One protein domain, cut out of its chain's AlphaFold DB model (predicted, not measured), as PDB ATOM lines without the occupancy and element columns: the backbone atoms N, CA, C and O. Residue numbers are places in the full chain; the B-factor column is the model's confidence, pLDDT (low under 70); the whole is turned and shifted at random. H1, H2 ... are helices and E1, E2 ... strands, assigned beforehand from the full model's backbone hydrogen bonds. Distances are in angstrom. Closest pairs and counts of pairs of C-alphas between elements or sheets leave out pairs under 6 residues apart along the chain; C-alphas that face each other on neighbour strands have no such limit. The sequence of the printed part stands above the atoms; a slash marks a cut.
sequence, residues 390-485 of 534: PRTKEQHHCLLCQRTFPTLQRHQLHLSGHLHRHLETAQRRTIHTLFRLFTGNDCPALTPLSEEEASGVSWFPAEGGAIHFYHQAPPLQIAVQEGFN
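AT A GLANCE: This is residues 390 to 485 of the 534 residues of the protein "Hypothetical protein" of Timema genevievae (UniProt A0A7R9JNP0). A long helix, H2, is the spine; a small head made of the strand hairpin E1 E2 and helix H1 sits near its first end, and the chain after H2 winds loosely round it with the short helices H3, H4 and H5. The printed part has 96 residues, with two named strands and then five named helices along the chain; of the 54 residues in named elements helices hold 48 and strands 6, the class is mostly helix, and the sheet E1 - E2 is antiparallel. The whole is only just compact, close to loose, with a radius of gyration of the C-alphas of 14.9 A, and only just elongated, spanning 47 by 31 by 23 A.

HOW THE PARTS SIT: Look first at the hairpin of E1, residues 396 to 398, and E2, residues 403 to 405, where N 396 and O 405 are 3.0 A apart and N 405 and O 396 2.8 A, within hydrogen-bond range. H1, residues 408 to 415, comes closest to E2 at the C-alphas of Phe 405 and His 411, 5.6 A. H2, residues 418 to 439, is close to but not clearly touching H1; their closest C-alphas, His 414 and His 420, are 6.7 A apart. H3, residues 451 to 456, only just touches H2, with 3 pairs of C-alphas within 8 A, through residues 425 to 429 of H2 alone, closest at Thr 425 and Glu 453, 6.8 A; they run opposite ways at a steep tilt of 59 degrees. H4, residues 466 to 469, and H5, residues 475 to 482, are each close to H2 but not clearly touching; the closest C-alphas are Gln 427 and Phe 469, 7.2 A, and Ile 431 and Leu 476, 6.2 A. Every O i to N i+4 pair is within hydrogen-bond range in H1, H2, H3 and H5; H4 is too short for one.

IN THESE COORDINATES: Find C-alpha 396 at (-31.117, 10.519, -43.796), where E1 begins. From C-alpha 418 at (-24.116, 22.155, -31.216), H2 runs 30.9 A; H1 measures 10.5 A and H5 10.3 A, ending at C-alpha 482, (-13.765, -5.262, -32.573).

THE WHOLE: The farthest C-alphas, Pro 390 and Gly 440, are 48.1 A apart. The printed part has no cut, and the link from H2 to H3 is long, 11 residues. Confidence is under 70 at residues 390 to 394 and 459 to 485.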
ATOM      1  N   PRO A 390     -39.673   4.908 -52.974       62.22
ATOM      2  CA  PRO A 390     -38.467   5.617 -53.419       62.22
ATOM      3  C   PRO A 390     -38.158   6.866 -52.578       62.22
ATOM      4  O   PRO A 390     -36.994   7.121 -52.291       62.22
ATOM      5  N   ARG A 391     -39.184   7.569 -52.067       61.19
ATOM      6  CA  ARG A 391     -39.035   8.701 -51.126       61.19
ATOM      7  C   ARG A 391     -38.357   8.346 -49.791       61.19
ATOM      8  O   ARG A 391     -37.952   9.252 -49.075       61.19
ATOM      9  N   THR A 392     -38.207   7.063 -49.444       60.91
ATOM     10  CA  THR A 392     -37.434   6.640 -48.256       60.91
ATOM     11  C   THR A 392     -35.933   6.505 -48.523       60.91
ATOM     12  O   THR A 392     -35.175   6.365 -47.570       60.91
ATOM     13  N   LYS A 393     -35.475   6.600 -49.784       61.62
ATOM     14  CA  LYS A 393     -34.039   6.605 -50.133       61.62
ATOM     15  C   LYS A 393     -33.351   7.946 -49.849       61.62
ATOM     16  O   LYS A 393     -32.142   7.981 -49.671       61.62
ATOM     17  N   GLU A 394     -34.124   9.028 -49.801       63.47
ATOM     18  CA  GLU A 394     -33.658  10.401 -49.535       63.47
ATOM     19  C   GLU A 394     -33.796  10.787 -48.046       63.47
ATOM     20  O   GLU A 394     -33.533  11.923 -47.651       63.47
ATOM     21  N   GLN A 395     -34.225   9.842 -47.202       78.06
ATOM     22  CA  GLN A 395     -34.355  10.034 -45.762       78.06
ATOM     23  C   GLN A 395     -33.048   9.668 -45.056       78.06
ATOM     24  O   GLN A 395     -32.694   8.499 -44.927       78.06
ATOM     25  N   HIS A 396     -32.351  10.683 -44.558       86.31
ATOM     26  CA  HIS A 396     -31.117  10.519 -43.796       86.31
ATOM     27  C   HIS A 396     -31.457  10.484 -42.306       86.31
ATOM     28  O   HIS A 396     -32.109  11.405 -41.817       86.31
ATOM     29  N   HIS A 397     -31.048   9.445 -41.580       86.81
ATOM     30  CA  HIS A 397     -31.387   9.286 -40.165       86.81
ATOM     31  C   HIS A 397     -30.146   9.364 -39.274       86.81
ATOM     32  O   HIS A 397     -29.200   8.599 -39.445       86.81
ATOM     33  N   CYS A 398     -30.186  10.262 -38.292       89.00
ATOM     34  CA  CYS A 398     -29.197  10.351 -37.230       89.00
ATOM     35  C   CYS A 398     -29.658   9.494 -36.047       89.00
ATOM     36  O   CYS A 398     -30.573   9.896 -35.325       89.00
ATOM     37  N   LEU A 399     -29.014   8.338 -35.847       86.44
ATOM     38  CA  LEU A 399     -29.318   7.401 -34.755       86.44
ATOM     39  C   LEU A 399     -29.133   8.055 -33.376       86.44
ATOM     40  O   LEU A 399     -30.025   7.978 -32.537       86.44
ATOM     41  N   LEU A 400     -28.025   8.784 -33.183       85.94
ATOM     42  CA  LEU A 400     -27.667   9.456 -31.923       85.94
ATOM     43  C   LEU A 400     -28.758  10.413 -31.413       85.94
ATOM     44  O   LEU A 400     -28.961  10.554 -30.212       85.94
ATOM     45  N   CYS A 401     -29.465  11.077 -32.329       87.31
ATOM     46  CA  CYS A 401     -30.542  12.014 -32.005       87.31
ATOM     47  C   CYS A 401     -31.932  11.497 -32.412       87.31
ATOM     48  O   CYS A 401     -32.884  12.278 -32.390       87.31
ATOM     49  N   GLN A 402     -32.031  10.230 -32.835       88.94
ATOM     50  CA  GLN A 402     -33.225   9.543 -33.347       88.94
ATOM     51  C   GLN A 402     -34.054  10.382 -34.344       88.94
ATOM     52  O   GLN A 402     -35.286  10.381 -34.332       88.94
ATOM     53  N   ARG A 403     -33.379  11.139 -35.222       88.88
ATOM     54  CA  ARG A 403     -34.001  12.149 -36.101       88.88
ATOM     55  C   ARG A 403     -33.799  11.844 -37.579       88.88
ATOM     56  O   ARG A 403     -32.673  11.666 -38.038       88.88
ATOM     57  N   THR A 404     -34.898  11.867 -38.331       91.69
ATOM     58  CA  THR A 404     -34.918  11.701 -39.792       91.69
ATOM     59  C   THR A 404     -34.993  13.055 -40.497       91.69
ATOM     60  O   THR A 404     -35.826  13.898 -40.164       91.69
ATOM     61  N   PHE A 405     -34.153  13.249 -41.511       92.06
ATOM     62  CA  PHE A 405     -34.029  14.471 -42.299       92.06
ATOM     63  C   PHE A 405     -34.397  14.196 -43.764       92.06
ATOM     64  O   PHE A 405     -33.940  13.197 -44.320       92.06
ATOM     65  N   PRO A 406     -35.179  15.075 -44.419       89.75
ATOM     66  CA  PRO A 406     -35.658  14.849 -45.785       89.75
ATOM     67  C   PRO A 406     -34.628  15.192 -46.875       89.75
ATOM     68  O   PRO A 406     -34.946  15.072 -48.051       89.75
ATOM     69  N   THR A 407     -33.440  15.693 -46.513       91.06
ATOM     70  CA  THR A 407     -32.341  15.983 -47.450       91.06
ATOM     71  C   THR A 407     -30.981  15.823 -46.769       91.06
ATOM     72  O   THR A 407     -30.839  16.108 -45.574       91.06
ATOM     73  N   LEU A 408     -29.957  15.448 -47.545       90.38
ATOM     74  CA  LEU A 408     -28.576  15.309 -47.066       90.38
ATOM     75  C   LEU A 408     -28.048  16.604 -46.435       90.38
ATOM     76  O   LEU A 408     -27.432  16.563 -45.376       90.38
ATOM     77  N   GLN A 409     -28.355  17.759 -47.033       94.94
ATOM     78  CA  GLN A 409     -27.930  19.066 -46.523       94.94
ATOM     79  C   GLN A 409     -28.491  19.354 -45.120       94.94
ATOM     80  O   GLN A 409     -27.775  19.872 -44.265       94.94
ATOM     81  N   ARG A 410     -29.755  18.990 -44.845       94.25
ATOM     82  CA  ARG A 410     -30.345  19.138 -43.501       94.25
ATOM     83  C   ARG A 410     -29.725  18.170 -42.495       94.25
ATOM     84  O   ARG A 410     -29.566  18.543 -41.337       94.25
ATOM     85  N   HIS A 411     -29.344  16.970 -42.933       94.75
ATOM     86  CA  HIS A 411     -28.610  16.021 -42.098       94.75
ATOM     87  C   HIS A 411     -27.203  16.535 -41.762       94.75
ATOM     88  O   HIS A 411     -26.859  16.623 -40.592       94.75
ATOM     89  N   GLN A 412     -26.426  16.976 -42.753       94.94
ATOM     90  CA  GLN A 412     -25.094  17.562 -42.549       94.94
ATOM     91  C   GLN A 412     -25.139  18.792 -41.628       94.94
ATOM     92  O   GLN A 412     -24.334  18.897 -40.705       94.94
ATOM     93  N   LEU A 413     -26.126  19.679 -41.814       96.44
ATOM     94  CA  LEU A 413     -26.350  20.817 -40.918       96.44
ATOM     95  C   LEU A 413     -26.653  20.359 -39.481       96.44
ATOM     96  O   LEU A 413     -26.117  20.932 -38.536       96.44
ATOM     97  N   HIS A 414     -27.458  19.307 -39.307       95.25
ATOM     98  CA  HIS A 414     -27.718  18.721 -37.993       95.25
ATOM     99  C   HIS A 414     -26.455  18.143 -37.339       95.25
ATOM    100  O   HIS A 414     -26.216  18.464 -36.177       95.25
ATOM    101  N   LEU A 415     -25.640  17.371 -38.070       93.50
ATOM    102  CA  LEU A 415     -24.372  16.820 -37.567       93.50
ATOM    103  C   LEU A 415     -23.394  17.936 -37.151       93.50
ATOM    104  O   LEU A 415     -22.701  17.832 -36.144       93.50
ATOM    105  N   SER A 416     -23.377  19.057 -37.882       94.75
ATOM    106  CA  SER A 416     -22.584  20.241 -37.514       94.75
ATOM    107  C   SER A 416     -23.138  21.030 -36.316       94.75
ATOM    108  O   SER A 416     -22.453  21.901 -35.779       94.75
ATOM    109  N   GLY A 417     -24.378  20.754 -35.900       95.62
ATOM    110  CA  GLY A 417     -25.093  21.509 -34.880       95.62
ATOM    111  C   GLY A 417     -24.625  21.198 -33.458       95.62
ATOM    112  O   GLY A 417     -24.398  20.043 -33.104       95.62
ATOM    113  N   HIS A 418     -24.572  22.233 -32.612       93.12
ATOM    114  CA  HIS A 418     -24.116  22.155 -31.216       93.12
ATOM    115  C   HIS A 418     -24.731  20.986 -30.429       93.12
ATOM    116  O   HIS A 418     -24.012  20.250 -29.766       93.12
ATOM    117  N   LEU A 419     -26.052  20.782 -30.529       90.38
ATOM    118  CA  LEU A 419     -26.741  19.701 -29.817       90.38
ATOM    119  C   LEU A 419     -26.274  18.304 -30.256       90.38
ATOM    120  O   LEU A 419     -26.181  17.423 -29.415       90.38
ATOM    121  N   HIS A 420     -25.981  18.092 -31.542       92.38
ATOM    122  CA  HIS A 420     -25.486  16.795 -32.007       92.38
ATOM    123  C   HIS A 420     -24.079  16.537 -31.466       92.38
ATOM    124  O   HIS A 420     -23.861  15.535 -30.793       92.38
ATOM    125  N   ARG A 421     -23.170  17.499 -31.672       92.19
ATOM    126  CA  ARG A 421     -21.782  17.430 -31.194       92.19
ATOM    127  C   ARG A 421     -21.692  17.239 -29.682       92.19
ATOM    128  O   ARG A 421     -20.921  16.414 -29.225       92.19
ATOM    129  N   HIS A 422     -22.513  17.940 -28.901       90.50
ATOM    130  CA  HIS A 422     -22.534  17.771 -27.448       90.50
ATOM    131  C   HIS A 422     -22.894  16.331 -27.037       90.50
ATOM    132  O   HIS A 422     -22.223  15.766 -26.178       90.50
ATOM    133  N   LEU A 423     -23.894  15.712 -27.679       90.06
ATOM    134  CA  LEU A 423     -24.245  14.310 -27.421       90.06
ATOM    135  C   LEU A 423     -23.175  13.334 -27.939       90.06
ATOM    136  O   LEU A 423     -22.945  12.302 -27.317       90.06
ATOM    137  N   GLU A 424     -22.500  13.659 -29.043       92.25
ATOM    138  CA  GLU A 424     -21.408  12.861 -29.615       92.25
ATOM    139  C   GLU A 424     -20.187  12.848 -28.683       92.25
ATOM    140  O   GLU A 424     -19.681  11.783 -28.326       92.25
ATOM    141  N   THR A 425     -19.749  14.023 -28.222       93.19
ATOM    142  CA  THR A 425     -18.643  14.166 -27.270       93.19
ATOM    143  C   THR A 425     -19.014  13.587 -25.898       93.19
ATOM    144  O   THR A 425     -18.165  12.958 -25.269       93.19
ATOM    145  N   ALA A 426     -20.274  13.701 -25.448       91.00
ATOM    146  CA  ALA A 426     -20.751  13.023 -24.239       91.00
ATOM    147  C   ALA A 426     -20.702  11.491 -24.381       91.00
ATOM    148  O   ALA A 426     -20.113  10.830 -23.530       91.00
ATOM    149  N   GLN A 427     -21.210  10.918 -25.480       90.69
ATOM    150  CA  GLN A 427     -21.150   9.469 -25.707       90.69
ATOM    151  C   GLN A 427     -19.701   8.970 -25.827       90.69
ATOM    152  O   GLN A 427     -19.353   7.968 -25.199       90.69
ATOM    153  N   ARG A 428     -18.830   9.682 -26.563       93.38
ATOM    154  CA  ARG A 428     -17.385   9.393 -26.600       93.38
ATOM    155  C   ARG A 428     -16.794   9.423 -25.189       93.38
ATOM    156  O   ARG A 428     -16.119   8.469 -24.812       93.38
ATOM    157  N   ARG A 429     -17.082  10.452 -24.380       92.56
ATOM    158  CA  ARG A 429     -16.598  10.559 -22.991       92.56
ATOM    159  C   ARG A 429     -17.030   9.366 -22.145       92.56
ATOM    160  O   ARG A 429     -16.188   8.795 -21.461       92.56
ATOM    161  N   THR A 430     -18.303   8.977 -22.195       89.50
ATOM    162  CA  THR A 430     -18.830   7.823 -21.451       89.50
ATOM    163  C   THR A 430     -18.118   6.533 -21.853       89.50
ATOM    164  O   THR A 430     -17.656   5.794 -20.985       89.50
ATOM    165  N   ILE A 431     -17.935   6.287 -23.155       90.94
ATOM    166  CA  ILE A 431     -17.236   5.089 -23.646       90.94
ATOM    167  C   ILE A 431     -15.766   5.093 -23.218       90.94
ATOM    168  O   ILE A 431     -15.284   4.078 -22.723       90.94
ATOM    169  N   HIS A 432     -15.063   6.223 -23.333       92.44
ATOM    170  CA  HIS A 432     -13.689   6.358 -22.846       92.44
ATOM    171  C   HIS A 432     -13.589   6.133 -21.326       92.44
ATOM    172  O   HIS A 432     -12.703   5.406 -20.884       92.44
ATOM    173  N   THR A 433     -14.516   6.662 -20.520       90.56
ATOM    174  CA  THR A 433     -14.573   6.404 -19.069       90.56
ATOM    175  C   THR A 433     -14.763   4.917 -18.761       90.56
ATOM    176  O   THR A 433     -13.986   4.358 -17.991       90.56
ATOM    177  N   LEU A 434     -15.740   4.251 -19.387       90.75
ATOM    178  CA  LEU A 434     -15.988   2.817 -19.182       90.75
ATOM    179  C   LEU A 434     -14.797   1.959 -19.643       90.75
ATOM    180  O   LEU A 434     -14.387   1.040 -18.939       90.75
ATOM    181  N   PHE A 435     -14.183   2.290 -20.782       92.62
ATOM    182  CA  PHE A 435     -13.007   1.579 -21.289       92.62
ATOM    183  C   PHE A 435     -11.799   1.742 -20.348       92.62
ATOM    184  O   PHE A 435     -11.121   0.754 -20.055       92.62
ATOM    185  N   ARG A 436     -11.578   2.939 -19.778       93.88
ATOM    186  CA  ARG A 436     -10.552   3.181 -18.743       93.88
ATOM    187  C   ARG A 436     -10.817   2.384 -17.471       93.88
ATOM    188  O   ARG A 436      -9.883   1.794 -16.940       93.88
ATOM    189  N   LEU A 437     -12.066   2.328 -17.003       91.81
ATOM    190  CA  LEU A 437     -12.440   1.569 -15.803       91.81
ATOM    191  C   LEU A 437     -12.164   0.061 -15.944       91.81
ATOM    192  O   LEU A 437     -11.869  -0.588 -14.944       91.81
ATOM    193  N   PHE A 438     -12.213  -0.494 -17.162       91.75
ATOM    194  CA  PHE A 438     -11.989  -1.927 -17.403       91.75
ATOM    195  C   PHE A 438     -10.594  -2.292 -17.931       91.75
ATOM    196  O   PHE A 438     -10.194  -3.447 -17.806       91.75
ATOM    197  N   THR A 439      -9.849  -1.347 -18.512       93.94
ATOM    198  CA  THR A 439      -8.554  -1.625 -19.173       93.94
ATOM    199  C   THR A 439      -7.399  -0.727 -18.721       93.94
ATOM    200  O   THR A 439      -6.264  -0.929 -19.151       93.94
ATOM    201  N   GLY A 440      -7.668   0.306 -17.917       94.81
ATOM    202  CA  GLY A 440      -6.715   1.366 -17.568       94.81
ATOM    203  C   GLY A 440      -6.379   2.344 -18.706       94.81
ATOM    204  O   GLY A 440      -5.630   3.289 -18.479       94.81
ATOM    205  N   ASN A 441      -6.916   2.142 -19.914       94.25
ATOM    206  CA  ASN A 441      -6.547   2.867 -21.132       94.25
ATOM    207  C   ASN A 441      -7.760   3.542 -21.791       94.25
ATOM    208  O   ASN A 441      -8.907   3.267 -21.446       94.25
ATOM    209  N   ASP A 442      -7.519   4.425 -22.759       93.56
ATOM    210  CA  ASP A 442      -8.579   4.962 -23.616       93.56
ATOM    211  C   ASP A 442      -9.057   3.943 -24.662       93.56
ATOM    212  O   ASP A 442      -8.292   3.091 -25.108       93.56
ATOM    213  N   CYS A 443     -10.327   4.048 -25.074       93.94
ATOM    214  CA  CYS A 443     -10.921   3.202 -26.111       93.94
ATOM    215  C   CYS A 443     -10.217   3.414 -27.468       93.94
ATOM    216  O   CYS A 443     -10.395   4.478 -28.061       93.94
ATOM    217  N   PRO A 444      -9.476   2.429 -28.016       94.25
ATOM    218  CA  PRO A 444      -8.641   2.629 -29.205       94.25
ATOM    219  C   PRO A 444      -9.452   2.799 -30.499       94.25
ATOM    220  O   PRO A 444      -8.949   3.359 -31.467       94.25
ATOM    221  N   ALA A 445     -10.710   2.342 -30.513       93.12
ATOM    222  CA  ALA A 445     -11.629   2.495 -31.643       93.12
ATOM    223  C   ALA A 445     -12.243   3.908 -31.759       93.12
ATOM    224  O   ALA A 445     -12.930   4.196 -32.736       93.12
ATOM    225  N   LEU A 446     -12.029   4.787 -30.771       92.62
ATOM    226  CA  LEU A 446     -12.571   6.146 -30.746       92.62
ATOM    227  C   LEU A 446     -11.447   7.169 -30.592       92.62
ATOM    228  O   LEU A 446     -10.531   6.990 -29.793       92.62
ATOM    229  N   THR A 447     -11.542   8.280 -31.322       94.12
ATOM    230  CA  THR A 447     -10.635   9.417 -31.136       94.12
ATOM    231  C   THR A 447     -10.758   9.938 -29.698       94.12
ATOM    232  O   THR A 447     -11.865  10.361 -29.326       94.12
ATOM    233  N   PRO A 448      -9.657   9.978 -28.914       92.62
ATOM    234  CA  PRO A 448      -9.654  10.569 -27.580       92.62
ATOM    235  C   PRO A 448     -10.234  11.984 -27.589       92.62
ATOM    236  O   PRO A 448     -10.156  12.690 -28.596       92.62
ATOM    237  N   LEU A 449     -10.838  12.398 -26.478       93.50
ATOM    238  CA  LEU A 449     -11.325  13.769 -26.347       93.50
ATOM    239  C   LEU A 449     -10.147  14.733 -26.212       93.50
ATOM    240  O   LEU A 449      -9.196  14.443 -25.484       93.50
ATOM    241  N   SER A 450     -10.242  15.898 -26.852       95.19
ATOM    242  CA  SER A 450      -9.350  17.016 -26.524       95.19
ATOM    243  C   SER A 450      -9.639  17.549 -25.110       95.19
ATOM    244  O   SER A 450     -10.679  17.255 -24.515       95.19
ATOM    245  N   GLU A 451      -8.731  18.349 -24.547       92.12
ATOM    246  CA  GLU A 451      -8.934  18.940 -23.216       92.12
ATOM    247  C   GLU A 451     -10.101  19.948 -23.219       92.12
ATOM    248  O   GLU A 451     -10.875  20.028 -22.263       92.12
ATOM    249  N   GLU A 452     -10.309  20.646 -24.339       92.75
ATOM    250  CA  GLU A 452     -11.450  21.529 -24.595       92.75
ATOM    251  C   GLU A 452     -12.765  20.747 -24.747       92.75
ATOM    252  O   GLU A 452     -13.797  21.166 -24.221       92.75
ATOM    253  N   GLU A 453     -12.748  19.588 -25.415       92.44
ATOM    254  CA  GLU A 453     -13.903  18.684 -25.481       92.44
ATOM    255  C   GLU A 453     -14.269  18.131 -24.097       92.44
ATOM    256  O   GLU A 453     -15.437  18.140 -23.701       92.44
ATOM    257  N   ALA A 454     -13.274  17.665 -23.338       89.25
ATOM    258  CA  ALA A 454     -13.476  17.080 -22.019       89.25
ATOM    259  C   ALA A 454     -13.977  18.111 -20.992       89.25
ATOM    260  O   ALA A 454     -14.849  17.789 -20.184       89.25
ATOM    261  N   SER A 455     -13.467  19.346 -21.037       88.19
ATOM    262  CA  SER A 455     -13.893  20.440 -20.152       88.19
ATOM    263  C   SER A 455     -15.209  21.100 -20.582       88.19
ATOM    264  O   SER A 455     -16.003  21.481 -19.721       88.19
ATOM    265  N   GLY A 456     -15.488  21.187 -21.888       86.44
ATOM    266  CA  GLY A 456     -16.744  21.719 -22.426       86.44
ATOM    267  C   GLY A 456     -17.959  20.804 -22.213       86.44
ATOM    268  O   GLY A 456     -19.095  21.278 -22.171       86.44
ATOM    269  N   VAL A 457     -17.744  19.497 -22.033       85.00
ATOM    270  CA  VAL A 457     -18.798  18.541 -21.664       85.00
ATOM    271  C   VAL A 457     -19.027  18.572 -20.149       85.00
ATOM    272  O   VAL A 457     -18.536  17.733 -19.397       85.00
ATOM    273  N   SER A 458     -19.834  19.531 -19.692       74.69
ATOM    274  CA  SER A 458     -20.407  19.559 -18.336       74.69
ATOM    275  C   SER A 458     -21.611  18.608 -18.205       74.69
ATOM    276  O   SER A 458     -22.672  19.011 -17.736       74.69
ATOM    277  N   TRP A 459     -21.474  17.375 -18.699       67.69
ATOM    278  CA  TRP A 459     -22.547  16.380 -18.745       67.69
ATOM    279  C   TRP A 459     -22.522  15.487 -17.505       67.69
ATOM    280  O   TRP A 459     -21.467  14.965 -17.138       67.69
ATOM    281  N   PHE A 460     -23.693  15.276 -16.907       64.25
ATOM    282  CA  PHE A 460     -23.895  14.351 -15.793       64.25
ATOM    283  C   PHE A 460     -24.777  13.171 -16.242       64.25
ATOM    284  O   PHE A 460     -25.788  13.409 -16.908       64.25
ATOM    285  N   PRO A 461     -24.500  11.919 -15.819       56.22
ATOM    286  CA  PRO A 461     -25.333  10.752 -16.154       56.22
ATOM    287  C   PRO A 461     -26.813  10.856 -15.743       56.22
ATOM    288  O   PRO A 461     -27.650  10.105 -16.236       56.22
ATOM    289  N   ALA A 462     -27.159  11.794 -14.855       58.09
ATOM    290  CA  ALA A 462     -28.534  12.076 -14.445       58.09
ATOM    291  C   ALA A 462     -29.340  12.934 -15.449       58.09
ATOM    292  O   ALA A 462     -30.541  13.132 -15.249       58.09
ATOM    293  N   GLU A 463     -28.722  13.482 -16.503       56.78
ATOM    294  CA  GLU A 463     -29.396  14.401 -17.427       56.78
ATOM    295  C   GLU A 463     -30.257  13.697 -18.491       56.78
ATOM    296  O   GLU A 463     -29.955  12.607 -18.988       56.78
ATOM    297  N   GLY A 464     -31.360  14.360 -18.859       42.34
ATOM    298  CA  GLY A 464     -32.397  13.853 -19.761       42.34
ATOM    299  C   GLY A 464     -31.881  13.530 -21.164       42.34
ATOM    300  O   GLY A 464     -31.876  14.381 -22.050       42.34
ATOM    301  N   GLY A 465     -31.479  12.277 -21.352       47.19
ATOM    302  CA  GLY A 465     -30.877  11.751 -22.577       47.19
ATOM    303  C   GLY A 465     -29.995  10.533 -22.302       47.19
ATOM    304  O   GLY A 465     -30.001   9.601 -23.102       47.19
ATOM    305  N   ALA A 466     -29.330  10.495 -21.138       50.81
ATOM    306  CA  ALA A 466     -28.378   9.452 -20.738       50.81
ATOM    307  C   ALA A 466     -28.890   8.017 -20.963       50.81
ATOM    308  O   ALA A 466     -28.226   7.202 -21.601       50.81
ATOM    309  N   ILE A 467     -30.122   7.748 -20.521       52.38
ATOM    310  CA  ILE A 467     -30.783   6.433 -20.585       52.38
ATOM    311  C   ILE A 467     -30.832   5.880 -22.024       52.38
ATOM    312  O   ILE A 467     -30.720   4.674 -22.235       52.38
ATOM    313  N   HIS A 468     -30.959   6.734 -23.044       50.41
ATOM    314  CA  HIS A 468     -31.141   6.279 -24.425       50.41
ATOM    315  C   HIS A 468     -29.846   5.839 -25.127       50.41
ATOM    316  O   HIS A 468     -29.936   5.121 -26.123       50.41
ATOM    317  N   PHE A 469     -28.659   6.193 -24.617       52.28
ATOM    318  CA  PHE A 469     -27.380   5.818 -25.242       52.28
ATOM    319  C   PHE A 469     -26.968   4.362 -24.999       52.28
ATOM    320  O   PHE A 469     -26.125   3.848 -25.731       52.28
ATOM    321  N   TYR A 470     -27.581   3.693 -24.018       51.34
ATOM    322  CA  TYR A 470     -27.317   2.291 -23.683       51.34
ATOM    323  C   TYR A 470     -28.267   1.301 -24.388       51.34
ATOM    324  O   TYR A 470     -27.974   0.111 -24.459       51.34
ATOM    325  N   HIS A 471     -29.398   1.772 -24.931       46.03
ATOM    326  CA  HIS A 471     -30.423   0.920 -25.559       46.03
ATOM    327  C   HIS A 471     -30.256   0.709 -27.070       46.03
ATOM    328  O   HIS A 471     -30.896  -0.175 -27.636       46.03
ATOM    329  N   GLN A 472     -29.416   1.503 -27.736       48.66
ATOM    330  CA  GLN A 472     -28.957   1.209 -29.090       48.66
ATOM    331  C   GLN A 472     -27.445   1.081 -29.074       48.66
ATOM    332  O   GLN A 472     -26.743   1.951 -28.564       48.66
ATOM    333  N   ALA A 473     -26.955   0.003 -29.674       44.75
ATOM    334  CA  ALA A 473     -25.586  -0.438 -29.507       44.75
ATOM    335  C   ALA A 473     -24.719  -0.312 -30.784       44.75
ATOM    336  O   ALA A 473     -24.239  -1.326 -31.281       44.75
ATOM    337  N   PRO A 474     -24.476   0.901 -31.339       53.53
ATOM    338  CA  PRO A 474     -23.368   1.110 -32.260       53.53
ATOM    339  C   PRO A 474     -22.030   1.273 -31.507       53.53
ATOM    340  O   PRO A 474     -21.340   0.269 -31.377       53.53
ATOM    341  N   PRO A 475     -21.607   2.435 -30.952       52.56
ATOM    342  CA  PRO A 475     -20.169   2.649 -30.754       52.56
ATOM    343  C   PRO A 475     -19.559   1.825 -29.612       52.56
ATOM    344  O   PRO A 475     -18.460   1.307 -29.772       52.56
ATOM    345  N   LEU A 476     -20.270   1.647 -28.487       51.00
ATOM    346  CA  LEU A 476     -19.763   0.828 -27.377       51.00
ATOM    347  C   LEU A 476     -19.730  -0.661 -27.738       51.00
ATOM    348  O   LEU A 476     -18.735  -1.317 -27.469       51.00
ATOM    349  N   GLN A 477     -20.784  -1.201 -28.359       56.50
ATOM    350  CA  GLN A 477     -20.797  -2.616 -28.741       56.50
ATOM    351  C   GLN A 477     -19.816  -2.900 -29.878       56.50
ATOM    352  O   GLN A 477     -19.141  -3.915 -29.809       56.50
ATOM    353  N   ILE A 478     -19.671  -2.015 -30.869       56.38
ATOM    354  CA  ILE A 478     -18.652  -2.168 -31.918       56.38
ATOM    355  C   ILE A 478     -17.249  -2.131 -31.292       56.38
ATOM    356  O   ILE A 478     -16.469  -3.046 -31.521       56.38
ATOM    357  N   ALA A 479     -16.953  -1.185 -30.392       53.75
ATOM    358  CA  ALA A 479     -15.685  -1.184 -29.651       53.75
ATOM    359  C   ALA A 479     -15.482  -2.450 -28.785       53.75
ATOM    360  O   ALA A 479     -14.353  -2.918 -28.636       53.75
ATOM    361  N   VAL A 480     -16.564  -3.024 -28.243       55.12
ATOM    362  CA  VAL A 480     -16.549  -4.284 -27.476       55.12
ATOM    363  C   VAL A 480     -16.439  -5.533 -28.372       55.12
ATOM    364  O   VAL A 480     -15.920  -6.550 -27.927       55.12
ATOM    365  N   GLN A 481     -16.870  -5.472 -29.633       61.56
ATOM    366  CA  GLN A 481     -16.819  -6.584 -30.593       61.56
ATOM    367  C   GLN A 481     -15.538  -6.584 -31.443       61.56
ATOM    368  O   GLN A 481     -15.062  -7.652 -31.813       61.56
ATOM    369  N   GLU A 482     -14.962  -5.413 -31.731       58.31
ATOM    370  CA  GLU A 482     -13.765  -5.262 -32.573       58.31
ATOM    371  C   GLU A 482     -12.467  -5.096 -31.762       58.31
ATOM    372  O   GLU A 482     -11.403  -5.502 -32.225       58.31
ATOM    373  N   GLY A 483     -12.526  -4.497 -30.563       48.66
ATOM    374  CA  GLY A 483     -11.337  -4.138 -29.771       48.66
ATOM    375  C   GLY A 483     -11.124  -4.931 -28.476       48.66
ATOM    376  O   GLY A 483     -10.076  -4.798 -27.845       48.66
ATOM    377  N   PHE A 484     -12.096  -5.739 -28.055       52.34
ATOM    378  CA  PHE A 484     -12.139  -6.357 -26.725       52.34
ATOM    379  C   PHE A 484     -11.973  -7.880 -26.836       52.34
ATOM    380  O   PHE A 484     -12.939  -8.636 -26.810       52.34
ATOM    381  N   ASN A 485     -10.727  -8.356 -26.919       48.22
ATOM    382  CA  ASN A 485     -10.454  -9.781 -26.712       48.22
ATOM    383  C   ASN A 485     -10.462 -10.076 -25.197       48.22
ATOM    384  O   ASN A 485      -9.460  -9.881 -24.508       48.22
TER     385      ASN A 485